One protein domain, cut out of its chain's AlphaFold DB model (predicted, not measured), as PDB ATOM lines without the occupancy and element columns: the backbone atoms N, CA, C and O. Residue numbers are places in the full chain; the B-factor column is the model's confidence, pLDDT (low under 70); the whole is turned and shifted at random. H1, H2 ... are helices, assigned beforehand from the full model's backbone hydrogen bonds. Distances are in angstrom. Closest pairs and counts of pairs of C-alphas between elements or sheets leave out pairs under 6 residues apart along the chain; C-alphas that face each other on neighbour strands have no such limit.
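AT A GLANCE: This is residues 42 to 113 of the 123 residues of an uncharacterized protein of Thermoflavifilum sp (UniProt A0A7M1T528). A loose, open arrangement of three helices: the short H1 and the middle-length H2 begin near each other, the long, unbent H3 is apart from both, and a wide loop, residues 51 to 74, runs out from H1 and folds back to H2. This loop reaches one end of the longest axis at Asn 63, while the turn between H2 and H3 reaches the other at Gly 92. The printed part has 72 residues with three named helices in the order H1, H2, H3 and no named strand; the class is all helix. The whole is loose, with a radius of gyration of the C-alphas of 13.9 A, and spans 43 by 22 by 19 A, only just a rod.

HOW THE PARTS SIT: H1, residues 44 to 50, is close to but not clearly touching H2, residues 75 to 84, with 2 pairs of C-alphas within 8 A. Their closest C-alphas, those of Ala 44 and Phe 75, are 5.8 A apart. Their lines are about perpendicular, at 79 degrees. H3, residues 94 to 112, is apart from H1 and from H2. In H1 and H3 every O i to N i+4 pair is within hydrogen-bond range; in H2 5 of 6 are.

IN THESE COORDINATES: H1 begins at C-alpha 44, (13.403, 46.551, 73.552). H2 measures 14.7 A from its first to its last C-alpha, beginning at C-alpha 75, (17.446, 42.673, 74.877). H3 measures 27.0 A and ends at C-alpha 112, (26.662, 47.152, 87.292).

THE WHOLE: The C-alphas of Asn 63 and Gly 92, the two farthest apart, are 43.5 A from each other. The link from H1 to H2 is long, with 24 residues; that from H2 to H3 is short, with 9. The printed part has no cut. Its mean pLDDT is 81.7, and residues 58 to 68 and 112 to 113 are under 70.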
ATOM      1  N   LEU A  42       8.140  43.630  78.932       91.56
ATOM      2  CA  LEU A  42       9.365  44.380  78.700       91.56
ATOM      3  C   LEU A  42       9.669  44.410  77.202       91.56
ATOM      4  O   LEU A  42       9.904  43.379  76.582       91.56
ATOM      5  N   SER A  43       9.673  45.606  76.617       92.31
ATOM      6  CA  SER A  43      10.024  45.814  75.210       92.31
ATOM      7  C   SER A  43      11.482  46.240  75.058       92.31
ATOM      8  O   SER A  43      12.063  46.816  75.978       92.31
ATOM      9  N   ALA A  44      12.056  46.063  73.864       88.94
ATOM     10  CA  ALA A  44      13.403  46.551  73.552       88.94
ATOM     11  C   ALA A  44      13.555  48.065  73.806       88.94
ATOM     12  O   ALA A  44      14.565  48.507  74.346       88.94
ATOM     13  N   ARG A  45      12.521  48.874  73.521       87.94
ATOM     14  CA  ARG A  45      12.545  50.311  73.856       87.94
ATOM     15  C   ARG A  45      12.585  50.554  75.361       87.94
ATOM     16  O   ARG A  45      13.267  51.469  75.810       87.94
ATOM     17  N   LYS A  46      11.848  49.771  76.153       89.44
ATOM     18  CA  LYS A  46      11.864  49.925  77.611       89.44
ATOM     19  C   LYS A  46      13.189  49.448  78.203       89.44
ATOM     20  O   LYS A  46      13.716  50.118  79.080       89.44
ATOM     21  N   TRP A  47      13.750  48.359  77.678       89.12
ATOM     22  CA  TRP A  47      15.111  47.907  77.978       89.12
ATOM     23  C   TRP A  47      16.130  49.029  77.759       89.12
ATOM     24  O   TRP A  47      16.952  49.322  78.619       89.12
ATOM     25  N   ASP A  48      16.003  49.725  76.634       86.25
ATOM     26  CA  ASP A  48      16.845  50.859  76.284       86.25
ATOM     27  C   ASP A  48      16.715  52.057  77.226       86.25
ATOM     28  O   ASP A  48      17.713  52.717  77.499       86.25
ATOM     29  N   GLN A  49      15.513  52.310  77.740       85.69
ATOM     30  CA  GLN A  49      15.275  53.337  78.757       85.69
ATOM     31  C   GLN A  49      15.818  52.945  80.135       85.69
ATOM     32  O   GLN A  49      16.237  53.822  80.882       85.69
ATOM     33  N   LEU A  50      15.771  51.657  80.490       84.38
ATOM     34  CA  LEU A  50      16.260  51.156  81.778       84.38
ATOM     35  C   LEU A  50      17.789  51.114  81.831       84.38
ATOM     36  O   LEU A  50      18.370  51.400  82.871       84.38
ATOM     37  N   PHE A  51      18.430  50.802  80.704       83.75
ATOM     38  CA  PHE A  51      19.882  50.664  80.601       83.75
ATOM     39  C   PHE A  51      20.449  51.569  79.492       83.75
ATOM     40  O   PHE A  51      20.927  51.058  78.468       83.75
ATOM     41  N   PRO A  52      20.384  52.908  79.656       80.12
ATOM     42  CA  PRO A  52      20.842  53.860  78.645       80.12
ATOM     43  C   PRO A  52      22.373  53.938  78.540       80.12
ATOM     44  O   PRO A  52      22.886  54.254  77.472       80.12
ATOM     45  N   ASN A  53      23.092  53.613  79.622       77.44
ATOM     46  CA  ASN A  53      24.555  53.720  79.731       77.44
ATOM     47  C   ASN A  53      25.256  52.348  79.732       77.44
ATOM     48  O   ASN A  53      26.320  52.189  80.327       77.44
ATOM     49  N   ARG A  54      24.643  51.328  79.123       79.81
ATOM     50  CA  ARG A  54      25.227  49.979  79.069       79.81
ATOM     51  C   ARG A  54      26.386  49.895  78.079       79.81
ATOM     52  O   ARG A  54      26.439  50.634  77.096       79.81
ATOM     53  N   TYR A  55      27.288  48.947  78.322       78.75
ATOM     54  CA  TYR A  55      28.479  48.749  77.499       78.75
ATOM     55  C   TYR A  55      28.142  48.528  76.018       78.75
ATOM     56  O   TYR A  55      27.341  47.658  75.675       78.75
ATOM     57  N   GLY A  56      28.802  49.294  75.148       71.69
ATOM     58  CA  GLY A  56      28.688  49.168  73.696       71.69
ATOM     59  C   GLY A  56      27.404  49.718  73.089       71.69
ATOM     60  O   GLY A  56      27.176  49.568  71.892       71.69
ATOM     61  N   LYS A  57      26.567  50.386  73.883       70.25
ATOM     62  CA  LYS A  57      25.478  51.181  73.342       70.25
ATOM     63  C   LYS A  57      25.860  52.657  73.318       70.25
ATOM     64  O   LYS A  57      26.135  53.250  74.359       70.25
ATOM     65  N   ALA A  58      25.803  53.254  72.127       62.12
ATOM     66  CA  ALA A  58      25.825  54.702  71.977       62.12
ATOM     67  C   ALA A  58      24.692  55.312  72.818       62.12
ATOM     68  O   ALA A  58      23.563  54.809  72.816       62.12
ATOM     69  N   HIS A  59      25.005  56.374  73.558       59.22
ATOM     70  CA  HIS A  59      24.059  57.084  74.417       59.22
ATOM     71  C   HIS A  59      22.766  57.377  73.627       59.22
ATOM     72  O   HIS A  59      22.803  57.649  72.433       59.22
ATOM     73  N   LEU A  60      21.583  57.302  74.230       56.75
ATOM     74  CA  LEU A  60      20.375  57.732  73.517       56.75
ATOM     75  C   LEU A  60      20.390  59.267  73.433       56.75
ATOM     76  O   LEU A  60      19.959  59.937  74.366       56.75
ATOM     77  N   GLY A  61      20.917  59.834  72.347       54.50
ATOM     78  CA  GLY A  61      20.927  61.281  72.136       54.50
ATOM     79  C   GLY A  61      21.558  61.711  70.806       54.50
ATOM     80  O   GLY A  61      22.370  60.977  70.249       54.50
ATOM     81  N   PRO A  62      21.221  62.911  70.298       54.41
ATOM     82  CA  PRO A  62      21.731  63.431  69.022       54.41
ATOM     83  C   PRO A  62      23.257  63.641  68.989       54.41
ATOM     84  O   PRO A  62      23.818  63.783  67.912       54.41
ATOM     85  N   ASN A  63      23.922  63.608  70.151       55.88
ATOM     86  CA  ASN A  63      25.375  63.760  70.306       55.88
ATOM     87  C   ASN A  63      26.046  62.492  70.851       55.88
ATOM     88  O   ASN A  63      27.112  62.557  71.462       55.88
ATOM     89  N   ALA A  64      25.390  61.342  70.721       57.03
ATOM     90  CA  ALA A  64      25.960  60.091  71.170       57.03
ATOM     91  C   ALA A  64      27.167  59.735  70.314       57.03
ATOM     92  O   ALA A  64      27.017  59.343  69.158       57.03
ATOM     93  N   ALA A  65      28.363  59.888  70.881       55.91
ATOM     94  CA  ALA A  65      29.552  59.322  70.279       55.91
ATOM     95  C   ALA A  65      29.301  57.820  70.111       55.91
ATOM     96  O   ALA A  65      28.945  57.133  71.075       55.91
ATOM     97  N   ASP A  66      29.427  57.325  68.879       58.91
ATOM     98  CA  ASP A  66      29.457  55.890  68.653       58.91
ATOM     99  C   ASP A  66      30.601  55.342  69.504       58.91
ATOM    100  O   ASP A  66      31.767  55.693  69.314       58.91
ATOM    101  N   SER A  67      30.260  54.514  70.488       63.12
ATOM    102  CA  SER A  67      31.257  53.881  71.342       63.12
ATOM    103  C   SER A  67      32.234  53.013  70.537       63.12
ATOM    104  O   SER A  67      33.268  52.622  71.079       63.12
ATOM    105  N   GLY A  68      31.920  52.674  69.274       67.94
ATOM    106  CA  GLY A  68      32.729  51.800  68.420       67.94
ATOM    107  C   GLY A  68      32.829  50.373  68.968       67.94
ATOM    108  O   GLY A  68      33.670  49.580  68.543       67.94
ATOM    109  N   LYS A  69      32.000  50.054  69.965       70.12
ATOM    110  CA  LYS A  69      31.922  48.774  70.662       70.12
ATOM    111  C   LYS A  69      30.551  48.160  70.378       70.12
ATOM    112  O   LYS A  69      29.571  48.897  70.371       70.12
ATOM    113  N   PRO A  70      30.461  46.838  70.171       75.12
ATOM    114  CA  PRO A  70      29.175  46.169  70.012       75.12
ATOM    115  C   PRO A  70      28.380  46.183  71.329       75.12
ATOM    116  O   PRO A  70      28.964  45.975  72.394       75.12
ATOM    117  N   ASP A  71      27.058  46.380  71.254       81.00
ATOM    118  CA  ASP A  71      26.147  46.279  72.408       81.00
ATOM    119  C   ASP A  71      26.213  44.860  72.980       81.00
ATOM    120  O   ASP A  71      25.768  43.896  72.355       81.00
ATOM    121  N   PHE A  72      26.813  44.727  74.162       83.94
ATOM    122  CA  PHE A  72      27.043  43.425  74.784       83.94
ATOM    123  C   PHE A  72      25.802  42.933  75.545       83.94
ATOM    124  O   PHE A  72      25.523  41.734  75.591       83.94
ATOM    125  N   TYR A  73      25.004  43.853  76.096       86.38
ATOM    126  CA  TYR A  73      23.838  43.553  76.936       86.38
ATOM    127  C   TYR A  73      22.531  43.817  76.175       86.38
ATOM    128  O   TYR A  73      21.706  44.659  76.550       86.38
ATOM    129  N   THR A  74      22.341  43.085  75.074       89.81
ATOM    130  CA  THR A  74      21.167  43.246  74.204       89.81
ATOM    131  C   THR A  74      19.899  42.640  74.810       89.81
ATOM    132  O   THR A  74      19.923  41.608  75.485       89.81
ATOM    133  N   PHE A  75      18.745  43.229  74.483       91.50
ATOM    134  CA  PHE A  75      17.446  42.673  74.877       91.50
ATOM    135  C   PHE A  75      17.216  41.262  74.302       91.50
ATOM    136  O   PHE A  75      16.644  40.404  74.968       91.50
ATOM    137  N   GLN A  76      17.699  40.989  73.086       91.19
ATOM    138  CA  GLN A  76      17.576  39.665  72.467       91.19
ATOM    139  C   GLN A  76      18.360  38.594  73.232       91.19
ATOM    140  O   GLN A  76      17.839  37.496  73.438       91.19
ATOM    141  N   ALA A  77      19.572  38.916  73.699       91.75
ATOM    142  CA  ALA A  77      20.352  38.012  74.539       91.75
ATOM    143  C   ALA A  77      19.624  37.711  75.858       91.75
ATOM    144  O   ALA A  77      19.575  36.554  76.280       91.75
ATOM    145  N   PHE A  78      18.978  38.714  76.462       92.38
ATOM    146  CA  PHE A  78      18.171  38.513  77.666       92.38
ATOM    147  C   PHE A  78      16.951  37.610  77.419       92.38
ATOM    148  O   PHE A  78      16.714  36.677  78.184       92.38
ATOM    149  N   VAL A  79      16.217  37.808  76.317       92.38
ATOM    150  CA  VAL A  79      15.097  36.927  75.932       92.38
ATOM    151  C   VAL A  79      15.577  35.492  75.690       92.38
ATOM    152  O   VAL A  79      14.944  34.545  76.158       92.38
ATOM    153  N   ALA A  80      16.704  35.312  74.996       92.12
ATOM    154  CA  ALA A  80      17.291  33.995  74.764       92.12
ATOM    155  C   ALA A  80      17.732  33.317  76.073       92.12
ATOM    156  O   ALA A  80      17.543  32.110  76.226       92.12
ATOM    157  N   ALA A  81      18.270  34.081  77.027       91.56
ATOM    158  CA  ALA A  81      18.601  33.583  78.358       91.56
ATOM    159  C   ALA A  81      17.342  33.166  79.130       91.56
ATOM    160  O   ALA A  81      17.292  32.048  79.634       91.56
ATOM    161  N   ALA A  82      16.287  33.988  79.138       91.50
ATOM    162  CA  ALA A  82      15.026  33.668  79.811       91.50
ATOM    163  C   ALA A  82      14.394  32.356  79.300       91.50
ATOM    164  O   ALA A  82      13.840  31.596  80.088       91.50
ATOM    165  N   ARG A  83      14.546  32.021  78.007       89.69
ATOM    166  CA  ARG A  83      14.095  30.723  77.454       89.69
ATOM    167  C   ARG A  83      14.794  29.512  78.075       89.69
ATOM    168  O   ARG A  83      14.206  28.432  78.106       89.69
ATOM    169  N   LYS A  84      16.041  29.673  78.529       91.00
ATOM    170  CA  LYS A  84      16.831  28.605  79.161       91.00
ATOM    171  C   LYS A  84      16.454  28.381  80.627       91.00
ATOM    172  O   LYS A  84      16.730  27.308  81.150       91.00
ATOM    173  N   PHE A  85      15.798  29.352  81.262       89.25
ATOM    174  CA  PHE A  85      15.361  29.291  82.655       89.25
ATOM    175  C   PHE A  85      13.828  29.351  82.731       89.25
ATOM    176  O   PHE A  85      13.273  30.384  83.080       89.25
ATOM    177  N   PRO A  86      13.111  28.259  82.411       85.38
ATOM    178  CA  PRO A  86      11.647  28.273  82.336       85.38
ATOM    179  C   PRO A  86      10.948  28.549  83.678       85.38
ATOM    180  O   PRO A  86       9.792  28.949  83.674       85.38
ATOM    181  N   ALA A  87      11.621  28.356  84.818       87.88
ATOM    182  CA  ALA A  87      11.086  28.750  86.124       87.88
ATOM    183  C   ALA A  87      11.084  30.281  86.307       87.88
ATOM    184  O   ALA A  87      10.146  30.833  86.880       87.88
ATOM    185  N   PHE A  88      12.082  30.975  85.745       90.06
ATOM    186  CA  PHE A  88      12.163  32.435  85.774       90.06
ATOM    187  C   PHE A  88      10.984  33.022  85.000       90.06
ATOM    188  O   PHE A  88      10.823  32.730  83.814       90.06
ATOM    189  N   LEU A  89      10.136  33.822  85.652       89.44
ATOM    190  CA  LEU A  89       8.879  34.334  85.079       89.44
ATOM    191  C   LEU A  89       7.896  33.241  84.602       89.44
ATOM    192  O   LEU A  89       6.944  33.536  83.866       89.44
ATOM    193  N   GLY A  90       8.102  31.990  85.015       86.56
ATOM    194  CA  GLY A  90       7.221  30.859  84.715       86.56
ATOM    195  C   GLY A  90       6.203  30.584  85.821       86.56
ATOM    196  O   GLY A  90       5.130  30.040  85.554       86.56
ATOM    197  N   GLU A  91       6.498  31.016  87.049       85.81
ATOM    198  CA  GLU A  91       5.765  30.615  88.251       85.81
ATOM    199  C   GLU A  91       4.917  31.735  88.871       85.81
ATOM    200  O   GLU A  91       5.194  32.930  88.761       85.81
ATOM    201  N   GLY A  92       3.843  31.337  89.556       86.00
ATOM    202  CA  GLY A  92       2.978  32.257  90.288       86.00
ATOM    203  C   GLY A  92       2.084  33.146  89.415       86.00
ATOM    204  O   GLY A  92       1.873  32.942  88.216       86.00
ATOM    205  N   SER A  93       1.473  34.147  90.053       88.75
ATOM    206  CA  SER A  93       0.559  35.070  89.378       88.75
ATOM    207  C   SER A  93       1.320  36.064  88.484       88.75
ATOM    208  O   SER A  93       2.497  36.339  88.717       88.75
ATOM    209  N   PRO A  94       0.672  36.697  87.485       88.50
ATOM    210  CA  PRO A  94       1.302  37.763  86.698       88.50
ATOM    211  C   PRO A  94       1.897  38.896  87.551       88.50
ATOM    212  O   PRO A  94       2.884  39.509  87.157       88.50
ATOM    213  N   ALA A  95       1.308  39.180  88.718       89.19
ATOM    214  CA  ALA A  95       1.836  40.172  89.648       89.19
ATOM    215  C   ALA A  95       3.145  39.713  90.310       89.19
ATOM    216  O   ALA A  95       4.060  40.523  90.442       89.19
ATOM    217  N   VAL A  96       3.255  38.431  90.678       90.62
ATOM    218  CA  VAL A  96       4.489  37.844  91.231       90.62
ATOM    219  C   VAL A  96       5.603  37.875  90.190       90.62
ATOM    220  O   VAL A  96       6.668  38.412  90.469       90.62
ATOM    221  N   ARG A  97       5.324  37.444  88.958       91.56
ATOM    222  CA  ARG A  97       6.313  37.452  87.867       91.56
ATOM    223  C   ARG A  97       6.835  38.852  87.537       91.56
ATOM    224  O   ARG A  97       8.019  39.043  87.297       91.56
ATOM    225  N   ARG A  98       5.976  39.878  87.572       90.62
ATOM    226  CA  ARG A  98       6.431  41.274  87.409       90.62
ATOM    227  C   ARG A  98       7.354  41.728  88.541       90.62
ATOM    228  O   ARG A  98       8.292  42.472  88.276       90.62
ATOM    229  N   ARG A  99       7.093  41.300  89.781       93.81
ATOM    230  CA  ARG A  99       7.967  41.597  90.930       93.81
ATOM    231  C   ARG A  99       9.302  40.872  90.815       93.81
ATOM    232  O   ARG A  99      10.321  41.494  91.066       93.81
ATOM    233  N   GLU A 100       9.292  39.612  90.387       94.56
ATOM    234  CA  GLU A 100      10.501  38.835  90.108       94.56
ATOM    235  C   GLU A 100      11.371  39.525  89.047       94.56
ATOM    236  O   GLU A 100      12.549  39.775  89.295       94.56
ATOM    237  N   LEU A 101      10.780  39.937  87.914       93.56
ATOM    238  CA  LEU A 101      11.505  40.696  86.892       93.56
ATOM    239  C   LEU A 101      12.075  42.004  87.454       93.56
ATOM    240  O   LEU A 101      13.234  42.322  87.208       93.56
ATOM    241  N   ALA A 102      11.272  42.773  88.193       92.50
ATOM    242  CA  ALA A 102      11.716  44.040  88.767       92.50
ATOM    243  C   ALA A 102      12.878  43.846  89.754       92.50
ATOM    244  O   ALA A 102      13.851  44.594  89.694       92.50
ATOM    245  N   ALA A 103      12.803  42.826  90.611       93.56
ATOM    246  CA  ALA A 103      13.862  42.485  91.555       93.56
ATOM    247  C   ALA A 103      15.148  42.063  90.832       93.56
ATOM    248  O   ALA A 103      16.222  42.563  91.157       93.56
ATOM    249  N   PHE A 104      15.034  41.211  89.808       92.50
ATOM    250  CA  PHE A 104      16.172  40.791  88.991       92.50
ATOM    251  C   PHE A 104      16.859  41.982  88.310       92.50
ATOM    252  O   PHE A 104      18.072  42.145  88.419       92.50
ATOM    253  N   LEU A 105      16.088  42.848  87.644       89.94
ATOM    254  CA  LEU A 105      16.637  44.015  86.951       89.94
ATOM    255  C   LEU A 105      17.256  45.025  87.922       89.94
ATOM    256  O   LEU A 105      18.297  45.591  87.603       89.94
ATOM    257  N   ALA A 106      16.651  45.239  89.093       87.88
ATOM    258  CA  ALA A 106      17.205  46.114  90.123       87.88
ATOM    259  C   ALA A 106      18.546  45.586  90.648       87.88
ATOM    260  O   ALA A 106      19.498  46.353  90.765       87.88
ATOM    261  N   HIS A 107      18.639  44.277  90.894       86.56
ATOM    262  CA  HIS A 107      19.879  43.653  91.340       86.56
ATOM    263  C   HIS A 107      20.988  43.789  90.286       86.56
ATOM    264  O   HIS A 107      22.055  44.310  90.587       86.56
ATOM    265  N   VAL A 108      20.710  43.438  89.024       83.69
ATOM    266  CA  VAL A 108      21.677  43.599  87.920       83.69
ATOM    267  C   VAL A 108      22.094  45.060  87.738       83.69
ATOM    268  O   VAL A 108      23.267  45.343  87.504       83.69
ATOM    269  N   ALA A 109      21.156  46.004  87.854       78.00
ATOM    270  CA  ALA A 109      21.464  47.426  87.763       78.00
ATOM    271  C   ALA A 109      22.395  47.879  88.895       78.00
ATOM    272  O   ALA A 109      23.309  48.649  88.631       78.00
ATOM    273  N   GLN A 110      22.201  47.400  90.125       78.00
ATOM    274  CA  GLN A 110      23.042  47.769  91.264       78.00
ATOM    275  C   GLN A 110      24.457  47.190  91.153       78.00
ATOM    276  O   GLN A 110      25.417  47.935  91.311       78.00
ATOM    277  N   GLU A 111      24.595  45.915  90.783       71.50
ATOM    278  CA  GLU A 111      25.909  45.271  90.600       71.50
ATOM    279  C   GLU A 111      26.702  45.845  89.408       71.50
ATOM    280  O   GLU A 111      27.920  45.702  89.331       71.50
ATOM    281  N   THR A 112      26.026  46.505  88.458       64.75
ATOM    282  CA  THR A 112      26.662  47.152  87.292       64.75
ATOM    283  C   THR A 112      26.730  48.675  87.396       64.75
ATOM    284  O   THR A 112      27.371  49.323  86.565       64.75
ATOM    285  N   SER A 113      26.107  49.261  88.422       59.69
ATOM    286  CA  SER A 113      26.262  50.671  88.752       59.69
ATOM    287  C   SER A 113      27.604  50.819  89.444       59.69
ATOM    288  O   SER A 113      27.720  50.560  90.635       59.69
TER     289      SER A 113